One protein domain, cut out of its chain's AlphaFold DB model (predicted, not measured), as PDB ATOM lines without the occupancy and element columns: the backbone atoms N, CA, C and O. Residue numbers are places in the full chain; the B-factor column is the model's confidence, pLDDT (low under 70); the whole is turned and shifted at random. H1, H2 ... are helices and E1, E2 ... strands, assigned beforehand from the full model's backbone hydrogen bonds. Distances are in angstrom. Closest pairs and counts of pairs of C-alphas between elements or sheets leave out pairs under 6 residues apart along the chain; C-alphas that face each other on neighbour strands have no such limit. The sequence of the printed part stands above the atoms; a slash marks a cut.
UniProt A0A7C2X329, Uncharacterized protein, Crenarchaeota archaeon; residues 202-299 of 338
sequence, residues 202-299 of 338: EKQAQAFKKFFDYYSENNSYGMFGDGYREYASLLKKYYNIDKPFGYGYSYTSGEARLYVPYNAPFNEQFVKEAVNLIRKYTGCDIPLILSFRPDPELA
ATOM      1  N   GLU A 202      43.054  52.893  30.100       82.25
ATOM      2  CA  GLU A 202      43.906  53.589  29.134       82.25
ATOM      3  C   GLU A 202      45.062  52.699  28.663       82.25
ATOM      4  O   GLU A 202      45.298  52.568  27.463       82.25
ATOM      5  N   LYS A 203      45.737  52.012  29.594       83.88
ATOM      6  CA  LYS A 203      46.830  51.088  29.257       83.88
ATOM      7  C   LYS A 203      46.336  49.915  28.404       83.88
ATOM      8  O   LYS A 203      46.998  49.542  27.439       83.88
ATOM      9  N   GLN A 204      45.159  49.369  28.719       82.94
ATOM     10  CA  GLN A 204      44.484  48.341  27.920       82.94
ATOM     11  C   GLN A 204      44.179  48.859  26.512       82.94
ATOM     12  O   GLN A 204      44.557  48.215  25.538       82.94
ATOM     13  N   ALA A 205      43.572  50.044  26.393       82.25
ATOM     14  CA  ALA A 205      43.244  50.647  25.104       82.25
ATOM     15  C   ALA A 205      44.493  50.882  24.242       82.25
ATOM     16  O   ALA A 205      44.487  50.552  23.061       82.25
ATOM     17  N   GLN A 206      45.584  51.384  24.824       83.69
ATOM     18  CA  GLN A 206      46.849  51.578  24.111       83.69
ATOM     19  C   GLN A 206      47.471  50.252  23.647       83.69
ATOM     20  O   GLN A 206      47.993  50.172  22.536       83.69
ATOM     21  N   ALA A 207      47.422  49.207  24.477       84.81
ATOM     22  CA  ALA A 207      47.939  47.893  24.112       84.81
ATOM     23  C   ALA A 207      47.099  47.229  23.009       84.81
ATOM     24  O   ALA A 207      47.654  46.716  22.038       84.81
ATOM     25  N   PHE A 208      45.769  47.296  23.110       86.12
ATOM     26  CA  PHE A 208      44.863  46.786  22.078       86.12
ATOM     27  C   PHE A 208      45.011  47.558  20.775       86.12
ATOM     28  O   PHE A 208      45.120  46.943  19.723       86.12
ATOM     29  N   LYS A 209      45.145  48.881  20.842       82.00
ATOM     30  CA  LYS A 209      45.452  49.714  19.682       82.00
ATOM     31  C   LYS A 209      46.700  49.229  18.940       82.00
ATOM     32  O   LYS A 209      46.653  49.081  17.732       82.00
ATOM     33  N   LYS A 210      47.792  48.897  19.639       80.81
ATOM     34  CA  LYS A 210      49.004  48.335  19.004       80.81
ATOM     35  C   LYS A 210      48.793  46.938  18.412       80.81
ATOM     36  O   LYS A 210      49.438  46.583  17.432       80.81
ATOM     37  N   PHE A 211      47.940  46.131  19.038       86.25
ATOM     38  CA  PHE A 211      47.621  44.788  18.564       86.25
ATOM     39  C   PHE A 211      46.768  44.820  17.284       86.25
ATOM     40  O   PHE A 211      47.051  44.082  16.338       86.25
ATOM     41  N   PHE A 212      45.732  45.666  17.263       80.88
ATOM     42  CA  PHE A 212      44.728  45.731  16.199       80.88
ATOM     43  C   PHE A 212      45.090  46.698  15.070       80.88
ATOM     44  O   PHE A 212      44.810  46.384  13.912       80.88
ATOM     45  N   ASP A 213      45.735  47.824  15.375       77.19
ATOM     46  CA  ASP A 213      45.953  48.913  14.424       77.19
ATOM     47  C   ASP A 213      47.429  48.995  14.013       77.19
ATOM     48  O   ASP A 213      48.336  48.982  14.850       77.19
ATOM     49  N   TYR A 214      47.682  49.127  12.710       69.06
ATOM     50  CA  TYR A 214      48.996  49.489  12.186       69.06
ATOM     51  C   TYR A 214      49.032  50.982  11.861       69.06
ATOM     52  O   TYR A 214      48.229  51.472  11.066       69.06
ATOM     53  N   TYR A 215      49.998  51.696  12.436       57.88
ATOM     54  CA  TYR A 215      50.308  53.071  12.056       57.88
ATOM     55  C   TYR A 215      51.499  53.054  11.100       57.88
ATOM     56  O   TYR A 215      52.624  52.796  11.521       57.88
ATOM     57  N   SER A 216      51.257  53.318   9.812       52.88
ATOM     58  CA  SER A 216      52.351  53.663   8.900       52.88
ATOM     59  C   SER A 216      52.892  55.050   9.266       52.88
ATOM     60  O   SER A 216      52.154  55.878   9.804       52.88
ATOM     61  N   GLU A 217      54.153  55.337   8.932       53.25
ATOM     62  CA  GLU A 217      54.797  56.648   9.155       53.25
ATOM     63  C   GLU A 217      54.009  57.834   8.552       53.25
ATOM     64  O   GLU A 217      54.195  58.975   8.962       53.25
ATOM     65  N   ASN A 218      53.061  57.563   7.646       53.94
ATOM     66  CA  ASN A 218      52.208  58.553   6.988       53.94
ATOM     67  C   ASN A 218      50.778  58.639   7.568       53.94
ATOM     68  O   ASN A 218      49.905  59.228   6.932       53.94
ATOM     69  N   ASN A 219      50.501  58.053   8.743       46.81
ATOM     70  CA  ASN A 219      49.182  58.070   9.409       46.81
ATOM     71  C   ASN A 219      48.006  57.556   8.547       46.81
ATOM     72  O   ASN A 219      46.844  57.886   8.801       46.81
ATOM     73  N   SER A 220      48.271  56.727   7.535       47.06
ATOM     74  CA  SER A 220      47.214  56.132   6.717       47.06
ATOM     75  C   SER A 220      46.482  55.043   7.511       47.06
ATOM     76  O   SER A 220      47.037  53.967   7.739       47.06
ATOM     77  N   TYR A 221      45.234  55.304   7.907       50.44
ATOM     78  CA  TYR A 221      44.318  54.278   8.411       50.44
ATOM     79  C   TYR A 221      44.039  53.268   7.292       50.44
ATOM     80  O   TYR A 221      43.541  53.651   6.236       50.44
ATOM     81  N   GLY A 222      44.359  51.986   7.495       52.72
ATOM     82  CA  GLY A 222      43.974  50.964   6.515       52.72
ATOM     83  C   GLY A 222      44.650  49.599   6.601       52.72
ATOM     84  O   GLY A 222      44.241  48.702   5.871       52.72
ATOM     85  N   MET A 223      45.656  49.399   7.458       62.22
ATOM     86  CA  MET A 223      46.300  48.088   7.612       62.22
ATOM     87  C   MET A 223      46.110  47.554   9.035       62.22
ATOM     88  O   MET A 223      46.194  48.298  10.008       62.22
ATOM     89  N   PHE A 224      45.849  46.250   9.147       72.75
ATOM     90  CA  PHE A 224      45.784  45.546  10.429       72.75
ATOM     91  C   PHE A 224      47.128  45.608  11.156       72.75
ATOM     92  O   PHE A 224      48.172  45.550  10.506       72.75
ATOM     93  N   GLY A 225      47.116  45.676  12.484       76.12
ATOM     94  CA  GLY A 225      48.309  45.506  13.313       76.12
ATOM     95  C   GLY A 225      48.939  44.119  13.142       76.12
ATOM     96  O   GLY A 225      48.270  43.155  12.754       76.12
ATOM     97  N   ASP A 226      50.237  44.003  13.440       80.94
ATOM     98  CA  ASP A 226      50.968  42.726  13.376       80.94
ATOM     99  C   ASP A 226      50.348  41.654  14.279       80.94
ATOM    100  O   ASP A 226      50.218  40.500  13.871       80.94
ATOM    101  N   GLY A 227      49.875  42.051  15.463       85.94
ATOM    102  CA  GLY A 227      49.242  41.139  16.414       85.94
ATOM    103  C   GLY A 227      47.980  40.509  15.833       85.94
ATOM    104  O   GLY A 227      47.778  39.300  15.928       85.94
ATOM    105  N   TYR A 228      47.161  41.297  15.139       84.50
ATOM    106  CA  TYR A 228      45.977  40.770  14.469       84.50
ATOM    107  C   TYR A 228      46.319  39.859  13.275       84.50
ATOM    108  O   TYR A 228      45.661  38.837  13.079       84.50
ATOM    109  N   ARG A 229      47.380  40.158  12.508       82.94
ATOM    110  CA  ARG A 229      47.866  39.264  11.433       82.94
ATOM    111  C   ARG A 229      48.326  37.904  11.968       82.94
ATOM    112  O   ARG A 229      48.032  36.861  11.376       82.94
ATOM    113  N   GLU A 230      49.029  37.898  13.095       88.44
ATOM    114  CA  GLU A 230      49.410  36.659  13.777       88.44
ATOM    115  C   GLU A 230      48.166  35.894  14.268       88.44
ATOM    116  O   GLU A 230      48.091  34.676  14.107       88.44
ATOM    117  N   TYR A 231      47.143  36.592  14.775       89.25
ATOM    118  CA  TYR A 231      45.887  35.962  15.193       89.25
ATOM    119  C   TYR A 231      45.136  35.316  14.019       89.25
ATOM    120  O   TYR A 231      44.676  34.178  14.124       89.25
ATOM    121  N   ALA A 232      45.074  35.989  12.870       85.81
ATOM    122  CA  ALA A 232      44.540  35.423  11.632       85.81
ATOM    123  C   ALA A 232      45.243  34.108  11.238       85.81
ATOM    124  O   ALA A 232      44.597  33.145  10.821       85.81
ATOM    125  N   SER A 233      46.559  34.030  11.446       88.19
ATOM    126  CA  SER A 233      47.328  32.802  11.210       88.19
ATOM    127  C   SER A 233      46.945  31.676  12.180       88.19
ATOM    128  O   SER A 233      46.930  30.507  11.784       88.19
ATOM    129  N   LEU A 234      46.566  32.001  13.425       90.75
ATOM    130  CA  LEU A 234      46.007  31.027  14.369       90.75
ATOM    131  C   LEU A 234      44.638  30.513  13.905       90.75
ATOM    132  O   LEU A 234      44.405  29.306  13.942       90.75
ATOM    133  N   LEU A 235      43.752  31.387  13.416       87.88
ATOM    134  CA  LEU A 235      42.459  30.966  12.859       87.88
ATOM    135  C   LEU A 235      42.633  30.007  11.674       87.88
ATOM    136  O   LEU A 235      41.951  28.982  11.603       87.88
ATOM    137  N   LYS A 236      43.597  30.278  10.790       87.12
ATOM    138  CA  LYS A 236      43.960  29.365   9.700       87.12
ATOM    139  C   LYS A 236      44.486  28.027  10.223       87.12
ATOM    140  O   LYS A 236      44.011  26.980   9.797       87.12
ATOM    141  N   LYS A 237      45.424  28.048  11.174       90.62
ATOM    142  CA  LYS A 237      46.034  26.840  11.758       90.62
ATOM    143  C   LYS A 237      45.012  25.936  12.457       90.62
ATOM    144  O   LYS A 237      45.074  24.723  12.291       90.62
ATOM    145  N   TYR A 238      44.103  26.510  13.245       89.19
ATOM    146  CA  TYR A 238      43.203  25.746  14.120       89.19
ATOM    147  C   TYR A 238      41.818  25.480  13.530       89.19
ATOM    148  O   TYR A 238      41.187  24.494  13.905       89.19
ATOM    149  N   TYR A 239      41.350  26.330  12.614       84.62
ATOM    150  CA  TYR A 239      39.996  26.254  12.062       84.62
ATOM    151  C   TYR A 239      39.954  26.298  10.527       84.62
ATOM    152  O   TYR A 239      38.868  26.291   9.954       84.62
ATOM    153  N   ASN A 240      41.113  26.311   9.851       84.25
ATOM    154  CA  ASN A 240      41.236  26.371   8.389       84.25
ATOM    155  C   ASN A 240      40.476  27.553   7.753       84.25
ATOM    156  O   ASN A 240      39.923  27.447   6.658       84.25
ATOM    157  N   ILE A 241      40.437  28.687   8.456       80.81
ATOM    158  CA  ILE A 241      39.831  29.927   7.970       80.81
ATOM    159  C   ILE A 241      40.902  30.772   7.282       80.81
ATOM    160  O   ILE A 241      41.830  31.244   7.931       80.81
ATOM    161  N   ASP A 242      40.755  30.971   5.971       70.88
ATOM    162  CA  ASP A 242      41.695  31.721   5.117       70.88
ATOM    163  C   ASP A 242      41.031  32.955   4.474       70.88
ATOM    164  O   ASP A 242      41.310  33.315   3.332       70.88
ATOM    165  N   LYS A 243      40.066  33.574   5.172       60.84
ATOM    166  CA  LYS A 243      39.361  34.754   4.655       60.84
ATOM    167  C   LYS A 243      40.221  36.019   4.818       60.84
ATOM    168  O   LYS A 243      40.698  36.270   5.923       60.84
ATOM    169  N   PRO A 244      40.382  36.846   3.767       50.56
ATOM    170  CA  PRO A 244      40.999  38.163   3.886       50.56
ATOM    171  C   PRO A 244      40.095  39.054   4.746       50.56
ATOM    172  O   PRO A 244      38.924  39.266   4.433       50.56
ATOM    173  N   PHE A 245      40.622  39.513   5.875       55.84
ATOM    174  CA  PHE A 245      39.855  40.220   6.895       55.84
ATOM    175  C   PHE A 245      39.494  41.629   6.406       55.84
ATOM    176  O   PHE A 245      40.344  42.347   5.888       55.84
ATOM    177  N   GLY A 246      38.231  42.022   6.569       48.56
ATOM    178  CA  GLY A 246      37.726  43.365   6.253       48.56
ATOM    179  C   GLY A 246      36.612  43.840   7.187       48.56
ATOM    180  O   GLY A 246      36.130  44.957   7.036       48.56
ATOM    181  N   TYR A 247      36.206  43.028   8.166       45.69
ATOM    182  CA  TYR A 247      35.046  43.323   8.999       45.69
ATOM    183  C   TYR A 247      35.292  42.952  10.457       45.69
ATOM    184  O   TYR A 247      35.906  41.933  10.762       45.69
ATOM    185  N   GLY A 248      34.798  43.821  11.340       49.03
ATOM    186  CA  GLY A 248      34.523  43.507  12.734       49.03
ATOM    187  C   GLY A 248      35.753  43.216  13.578       49.03
ATOM    188  O   GLY A 248      35.895  42.127  14.096       49.03
ATOM    189  N   TYR A 249      36.630  44.182  13.799       59.78
ATOM    190  CA  TYR A 249      37.513  44.153  14.966       59.78
ATOM    191  C   TYR A 249      37.118  45.341  15.824       59.78
ATOM    192  O   TYR A 249      37.124  46.486  15.381       59.78
ATOM    193  N   SER A 250      36.666  45.059  17.042       60.84
ATOM    194  CA  SER A 250      36.340  46.103  18.003       60.84
ATOM    195  C   SER A 250      37.037  45.781  19.305       60.84
ATOM    196  O   SER A 250      36.823  44.736  19.911       60.84
ATOM    197  N   TYR A 251      37.900  46.682  19.731       61.72
ATOM    198  CA  TYR A 251      38.347  46.716  21.106       61.72
ATOM    199  C   TYR A 251      37.637  47.875  21.792       61.72
ATOM    200  O   TYR A 251      37.321  48.893  21.173       61.72
ATOM    201  N   THR A 252      37.351  47.711  23.073       64.00
ATOM    202  CA  THR A 252      36.912  48.811  23.930       64.00
ATOM    203  C   THR A 252      37.952  49.022  25.019       64.00
ATOM    204  O   THR A 252      38.870  48.216  25.202       64.00
ATOM    205  N   SER A 253      37.827  50.116  25.765       63.19
ATOM    206  CA  SER A 253      38.585  50.310  26.998       63.19
ATOM    207  C   SER A 253      38.183  49.236  28.019       63.19
ATOM    208  O   SER A 253      37.218  49.426  28.760       63.19
ATOM    209  N   GLY A 254      38.879  48.098  28.019       71.56
ATOM    210  CA  GLY A 254      38.621  46.999  28.951       71.56
ATOM    211  C   GLY A 254      38.498  45.608  28.341       71.56
ATOM    212  O   GLY A 254      38.701  44.642  29.063       71.56
ATOM    213  N   GLU A 255      38.213  45.474  27.043       79.62
ATOM    214  CA  GLU A 255      37.924  44.181  26.402       79.62
ATOM    215  C   GLU A 255      38.567  44.111  25.010       79.62
ATOM    216  O   GLU A 255      38.313  44.962  24.152       79.62
ATOM    217  N   ALA A 256      39.352  43.060  24.763       82.38
ATOM    218  CA  ALA A 256      39.746  42.672  23.412       82.38
ATOM    219  C   ALA A 256      38.717  41.684  22.858       82.38
ATOM    220  O   ALA A 256      38.485  40.631  23.457       82.38
ATOM    221  N   ARG A 257      38.107  42.001  21.711       82.94
ATOM    222  CA  ARG A 257      37.175  41.094  21.031       82.94
ATOM    223  C   ARG A 257      37.869  40.477  19.831       82.94
ATOM    224  O   ARG A 257      38.288  41.182  18.916       82.94
ATOM    225  N   LEU A 258      37.990  39.160  19.859       84.31
ATOM    226  CA  LEU A 258      38.544  38.359  18.782       84.31
ATOM    227  C   LEU A 258      37.425  37.531  18.173       84.31
ATOM    228  O   LEU A 258      36.710  36.841  18.889       84.31
ATOM    229  N   TYR A 259      37.263  37.579  16.860       82.19
ATOM    230  CA  TYR A 259      36.213  36.803  16.214       82.19
ATOM    231  C   TYR A 259      36.689  35.377  15.942       82.19
ATOM    232  O   TYR A 259      37.856  35.146  15.609       82.19
ATOM    233  N   VAL A 260      35.784  34.426  16.132       82.19
ATOM    234  CA  VAL A 260      35.956  32.993  15.870       82.19
ATOM    235  C   VAL A 260      34.801  32.507  15.001       82.19
ATOM    236  O   VAL A 260      33.741  33.135  14.994       82.19
ATOM    237  N   PRO A 261      34.950  31.385  14.283       80.56
ATOM    238  CA  PRO A 261      33.828  30.768  13.590       80.56
ATOM    239  C   PRO A 261      32.607  30.569  14.485       80.56
ATOM    240  O   PRO A 261      32.746  30.134  15.628       80.56
ATOM    241  N   TYR A 262      31.412  30.826  13.945       76.56
ATOM    242  CA  TYR A 262      30.142  30.712  14.677       76.56
ATOM    243  C   TYR A 262      29.963  29.386  15.430       76.56
ATOM    244  O   TYR A 262      29.437  29.344  16.535       76.56
ATOM    245  N   ASN A 263      30.436  28.294  14.837       73.69
ATOM    246  CA  ASN A 263      30.364  26.937  15.367       73.69
ATOM    247  C   ASN A 263      31.738  26.388  15.795       73.69
ATOM    248  O   ASN A 263      31.932  25.170  15.809       73.69
ATOM    249  N   ALA A 264      32.705  27.254  16.118       77.25
ATOM    250  CA  ALA A 264      34.017  26.824  16.590       77.25
ATOM    251  C   ALA A 264      33.900  26.081  17.936       77.25
ATOM    252  O   ALA A 264      33.441  26.667  18.924       77.25
ATOM    253  N   PRO A 265      34.357  24.818  18.035       77.62
ATOM    254  CA  PRO A 265      34.483  24.167  19.329       77.62
ATOM    255  C   PRO A 265      35.570  24.857  20.160       77.62
ATOM    256  O   PRO A 265      36.578  25.332  19.620       77.62
ATOM    257  N   PHE A 266      35.378  24.873  21.481       79.69
ATOM    258  CA  PHE A 266      36.397  25.351  22.411       79.69
ATOM    259  C   PHE A 266      37.693  24.560  22.220       79.69
ATOM    260  O   PHE A 266      37.696  23.329  22.256       79.69
ATOM    261  N   ASN A 267      38.797  25.279  22.030       80.44
ATOM    262  CA  ASN A 267      40.124  24.701  21.890       80.44
ATOM    263  C   ASN A 267      41.087  25.417  22.840       80.44
ATOM    264  O   ASN A 267      41.475  26.562  22.614       80.44
ATOM    265  N   GLU A 268      41.481  24.728  23.910       81.75
ATOM    266  CA  GLU A 268      42.336  25.296  24.954       81.75
ATOM    267  C   GLU A 268      43.706  25.737  24.416       81.75
ATOM    268  O   GLU A 268      44.222  26.777  24.822       81.75
ATOM    269  N   GLN A 269      44.290  24.983  23.480       85.50
ATOM    270  CA  GLN A 269      45.591  25.320  22.906       85.50
ATOM    271  C   GLN A 269      45.507  26.575  22.030       85.50
ATOM    272  O   GLN A 269      46.357  27.454  22.147       85.50
ATOM    273  N   PHE A 270      44.461  26.691  21.208       88.19
ATOM    274  CA  PHE A 270      44.180  27.910  20.444       88.19
ATOM    275  C   PHE A 270      44.020  29.119  21.372       88.19
ATOM    276  O   PHE A 270      44.642  30.156  21.146       88.19
ATOM    277  N   VAL A 271      43.236  28.975  22.447       86.31
ATOM    278  CA  VAL A 271      43.021  30.045  23.429       86.31
ATOM    279  C   VAL A 271      44.336  30.447  24.101       86.31
ATOM    280  O   VAL A 271      44.618  31.639  24.187       86.31
ATOM    281  N   LYS A 272      45.174  29.489  24.519       86.19
ATOM    282  CA  LYS A 272      46.505  29.772  25.088       86.19
ATOM    283  C   LYS A 272      47.398  30.530  24.108       86.19
ATOM    284  O   LYS A 272      48.010  31.524  24.493       86.19
ATOM    285  N   GLU A 273      47.459  30.104  22.846       90.19
ATOM    286  CA  GLU A 273      48.264  30.780  21.820       90.19
ATOM    287  C   GLU A 273      47.745  32.203  21.536       90.19
ATOM    288  O   GLU A 273      48.542  33.139  21.468       90.19
ATOM    289  N   ALA A 274      46.426  32.402  21.469       89.44
ATOM    290  CA  ALA A 274      45.814  33.720  21.283       89.44
ATOM    291  C   ALA A 274      46.023  34.653  22.493       89.44
ATOM    292  O   ALA A 274      46.322  35.837  22.321       89.44
ATOM    293  N   VAL A 275      45.923  34.129  23.720       88.00
ATOM    294  CA  VAL A 275      46.230  34.879  24.949       88.00
ATOM    295  C   VAL A 275      47.695  35.302  24.955       88.00
ATOM    296  O   VAL A 275      47.983  36.484  25.138       88.00
ATOM    297  N   ASN A 276      48.620  34.373  24.703       88.50
ATOM    298  CA  ASN A 276      50.054  34.666  24.656       88.50
ATOM    299  C   ASN A 276      50.385  35.720  23.601       88.50
ATOM    300  O   ASN A 276      51.209  36.600  23.842       88.50
ATOM    301  N   LEU A 277      49.710  35.666  22.455       89.75
ATOM    302  CA  LEU A 277      49.880  36.642  21.394       89.75
ATOM    303  C   LEU A 277      49.502  38.060  21.844       89.75
ATOM    304  O   LEU A 277      50.294  38.981  21.661       89.75
ATOM    305  N   ILE A 278      48.347  38.243  22.492       88.12
ATOM    306  CA  ILE A 278      47.951  39.553  23.040       88.12
ATOM    307  C   ILE A 278      48.886  39.988  24.173       88.12
ATOM    308  O   ILE A 278      49.222  41.169  24.280       88.12
ATOM    309  N   ARG A 279      49.357  39.046  24.997       87.50
ATOM    310  CA  ARG A 279      50.281  39.322  26.107       87.50
ATOM    311  C   ARG A 279      51.617  39.906  25.660       87.50
ATOM    312  O   ARG A 279      52.192  40.680  26.422       87.50
ATOM    313  N   LYS A 280      52.059  39.656  24.422       89.31
ATOM    314  CA  LYS A 280      53.212  40.361  23.827       89.31
ATOM    315  C   LYS A 280      53.027  41.888  23.813       89.31
ATOM    316  O   LYS A 280      54.008  42.616  23.896       89.31
ATOM    317  N   TYR A 281      51.783  42.366  23.724       87.56
ATOM    318  CA  TYR A 281      51.437  43.789  23.626       87.56
ATOM    319  C   TYR A 281      50.975  44.390  24.955       87.56
ATOM    320  O   TYR A 281      51.236  45.563  25.220       87.56
ATOM    321  N   THR A 282      50.274  43.612  25.783       84.25
ATOM    322  CA  THR A 282      49.733  44.080  27.071       84.25
ATOM    323  C   THR A 282      50.700  43.884  28.240       84.25
ATOM    324  O   THR A 282      50.555  44.546  29.267       84.25
ATOM    325  N   GLY A 283      51.684  42.990  28.114       85.75
ATOM    326  CA  GLY A 283      52.535  42.573  29.227       85.75
ATOM    327  C   GLY A 283      51.760  41.825  30.321       85.75
ATOM    328  O   GLY A 283      50.562  41.545  30.197       85.75
ATOM    329  N   CYS A 284      52.445  41.488  31.416       84.06
ATOM    330  CA  CYS A 284      51.801  40.851  32.568       84.06
ATOM    331  C   CYS A 284      51.169  41.851  33.539       84.06
ATOM    332  O   CYS A 284      50.315  41.431  34.304       84.06
ATOM    333  N   ASP A 285      51.526  43.139  33.525       80.25
ATOM    334  CA  ASP A 285      51.051  44.100  34.537       80.25
ATOM    335  C   ASP A 285      49.594  44.530  34.333       80.25
ATOM    336  O   ASP A 285      48.933  44.997  35.261       80.25
ATOM    337  N   ILE A 286      49.060  44.342  33.128       80.50
ATOM    338  CA  ILE A 286      47.705  44.744  32.759       80.50
ATOM    339  C   ILE A 286      46.782  43.516  32.849       80.50
ATOM    340  O   ILE A 286      47.062  42.515  32.188       80.50
ATOM    341  N   PRO A 287      45.682  43.525  33.625       81.50
ATOM    342  CA  PRO A 287      44.690  42.456  33.550       81.50
ATOM    343  C   PRO A 287      44.074  42.420  32.147       81.50
ATOM    344  O   PRO A 287      43.870  43.457  31.520       81.50
ATOM    345  N   LEU A 288      43.799  41.225  31.634       79.62
ATOM    346  CA  LEU A 288      43.302  41.056  30.271       79.62
ATOM    347  C   LEU A 288      41.902  40.462  30.302       79.62
ATOM    348  O   LEU A 288      41.710  39.411  30.904       79.62
ATOM    349  N   ILE A 289      40.961  41.098  29.608       80.25
ATOM    350  CA  ILE A 289      39.687  40.484  29.241       80.25
ATOM    351  C   ILE A 289      39.722  40.189  27.748       80.25
ATOM    352  O   ILE A 289      39.909  41.097  26.935       80.25
ATOM    353  N   LEU A 290      39.533  38.921  27.404       81.75
ATOM    354  CA  LEU A 290      39.512  38.436  26.038       81.75
ATOM    355  C   LEU A 290      38.167  37.790  25.738       81.75
ATOM    356  O   LEU A 290      37.771  36.846  26.411       81.75
ATOM    357  N   SER A 291      37.476  38.281  24.718       81.50
ATOM    358  CA  SER A 291      36.174  37.769  24.306       81.50
ATOM    359  C   SER A 291      36.257  37.192  22.904       81.50
ATOM    360  O   SER A 291      36.486  37.925  21.941       81.50
ATOM    361  N   PHE A 292      36.088  35.876  22.795       80.94
ATOM    362  CA  PHE A 292      35.979  35.181  21.521       80.94
ATOM    363  C   PHE A 292      34.529  35.234  21.049       80.94
ATOM    364  O   PHE A 292      33.656  34.584  21.630       80.94
ATOM    365  N   ARG A 293      34.267  36.040  20.022       79.62
ATOM    366  CA  ARG A 293      32.919  36.299  19.517       79.62
ATOM    367  C   ARG A 293      32.624  35.436  18.298       79.62
ATOM    368  O   ARG A 293      33.427  35.444  17.366       79.62
ATOM    369  N   PRO A 294      31.505  34.701  18.290       76.50
ATOM    370  CA  PRO A 294      31.131  33.921  17.127       76.50
ATOM    371  C   PRO A 294      30.777  34.862  15.971       76.50
ATOM    372  O   PRO A 294      30.045  35.837  16.143       76.50
ATOM    373  N   ASP A 295      31.306  34.561  14.793       77.25
ATOM    374  CA  ASP A 295      30.988  35.256  13.553       77.25
ATOM    375  C   ASP A 295      30.253  34.303  12.596       77.25
ATOM    376  O   ASP A 295      30.862  33.331  12.117       77.25
ATOM    377  N   PRO A 296      28.960  34.551  12.304       68.00
ATOM    378  CA  PRO A 296      28.197  33.803  11.305       68.00
ATOM    379  C   PRO A 296      28.867  33.758   9.928       68.00
ATOM    380  O   PRO A 296      28.750  32.754   9.225       68.00
ATOM    381  N   GLU A 297      29.610  34.797   9.539       70.38
ATOM    382  CA  GLU A 297      30.307  34.846   8.250       70.38
ATOM    383  C   GLU A 297      31.559  33.961   8.208       70.38
ATOM    384  O   GLU A 297      32.054  33.638   7.120       70.38
ATOM    385  N   LEU A 298      32.073  33.555   9.371       69.69
ATOM    386  CA  LEU A 298      33.223  32.660   9.516       69.69
ATOM    387  C   LEU A 298      32.809  31.211   9.794       69.69
ATOM    388  O   LEU A 298      33.657  30.422  10.202       69.69
ATOM    389  N   ALA A 299      31.536  30.847   9.603       61.91
ATOM    390  CA  ALA A 299      31.040  29.503   9.890       61.91
ATOM    391  C   ALA A 299      31.918  28.408   9.253       61.91
ATOM    392  O   ALA A 299      32.179  28.413   8.047       61.91
TER     393      ALA A 299
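Overview. This is residues 202 to 299 of the 338 residues of an uncharacterized protein of Crenarchaeota archaeon (UniProt A0A7C2X329). Two helices, H2 and H3, lie side by side over one face of a two-stranded parallel ribbon, E1 and E2, with H1 across one end of the helix pair. The 98 printed residues run H1, H2, E1, H3, E2; the class is mixed, the whole compact, with a radius of gyration of the C-alphas of 13.2 A and spans of 35 by 30 by 19 A.

Along the chain. H1, residues 202 to 212, begins at C-alpha 202 (43.906, 53.589, 29.134). H2 is residues 226 to 239, E1 255 to 261, H3 268 to 282, 20.3 A long, and E2 288 to 295, 21.6 A, ending at C-alpha 295 (30.988, 35.256, 13.553).

Arrangement. H2 and H3 touch at a shallow tilt of 2 degrees, opposite ways; their closest C-alphas, Tyr 231 and Ala 274, are 6.5 A apart. H1 touches residues 278 to 282 of H3 alone, closest at C-alphas Ala 207 and Thr 282, 5.1 A. E1 and E2 are parallel neighbours, with N 258 and O 291 within hydrogen-bond range at 2.8 A. E1, H3, E2 form a strand-helix-strand unit, parallel strands with a helix between, its crossover right-handed. Every O i to N i+4 pair is within range in H1 and H2, 10 of 11 in H3.

Size, cuts and confidence. The printed part has no cut. Links H1 to H2 and H2 to E1 are long; pLDDT is under 70 at, among others, residues 214 to 223 and 243 to 253.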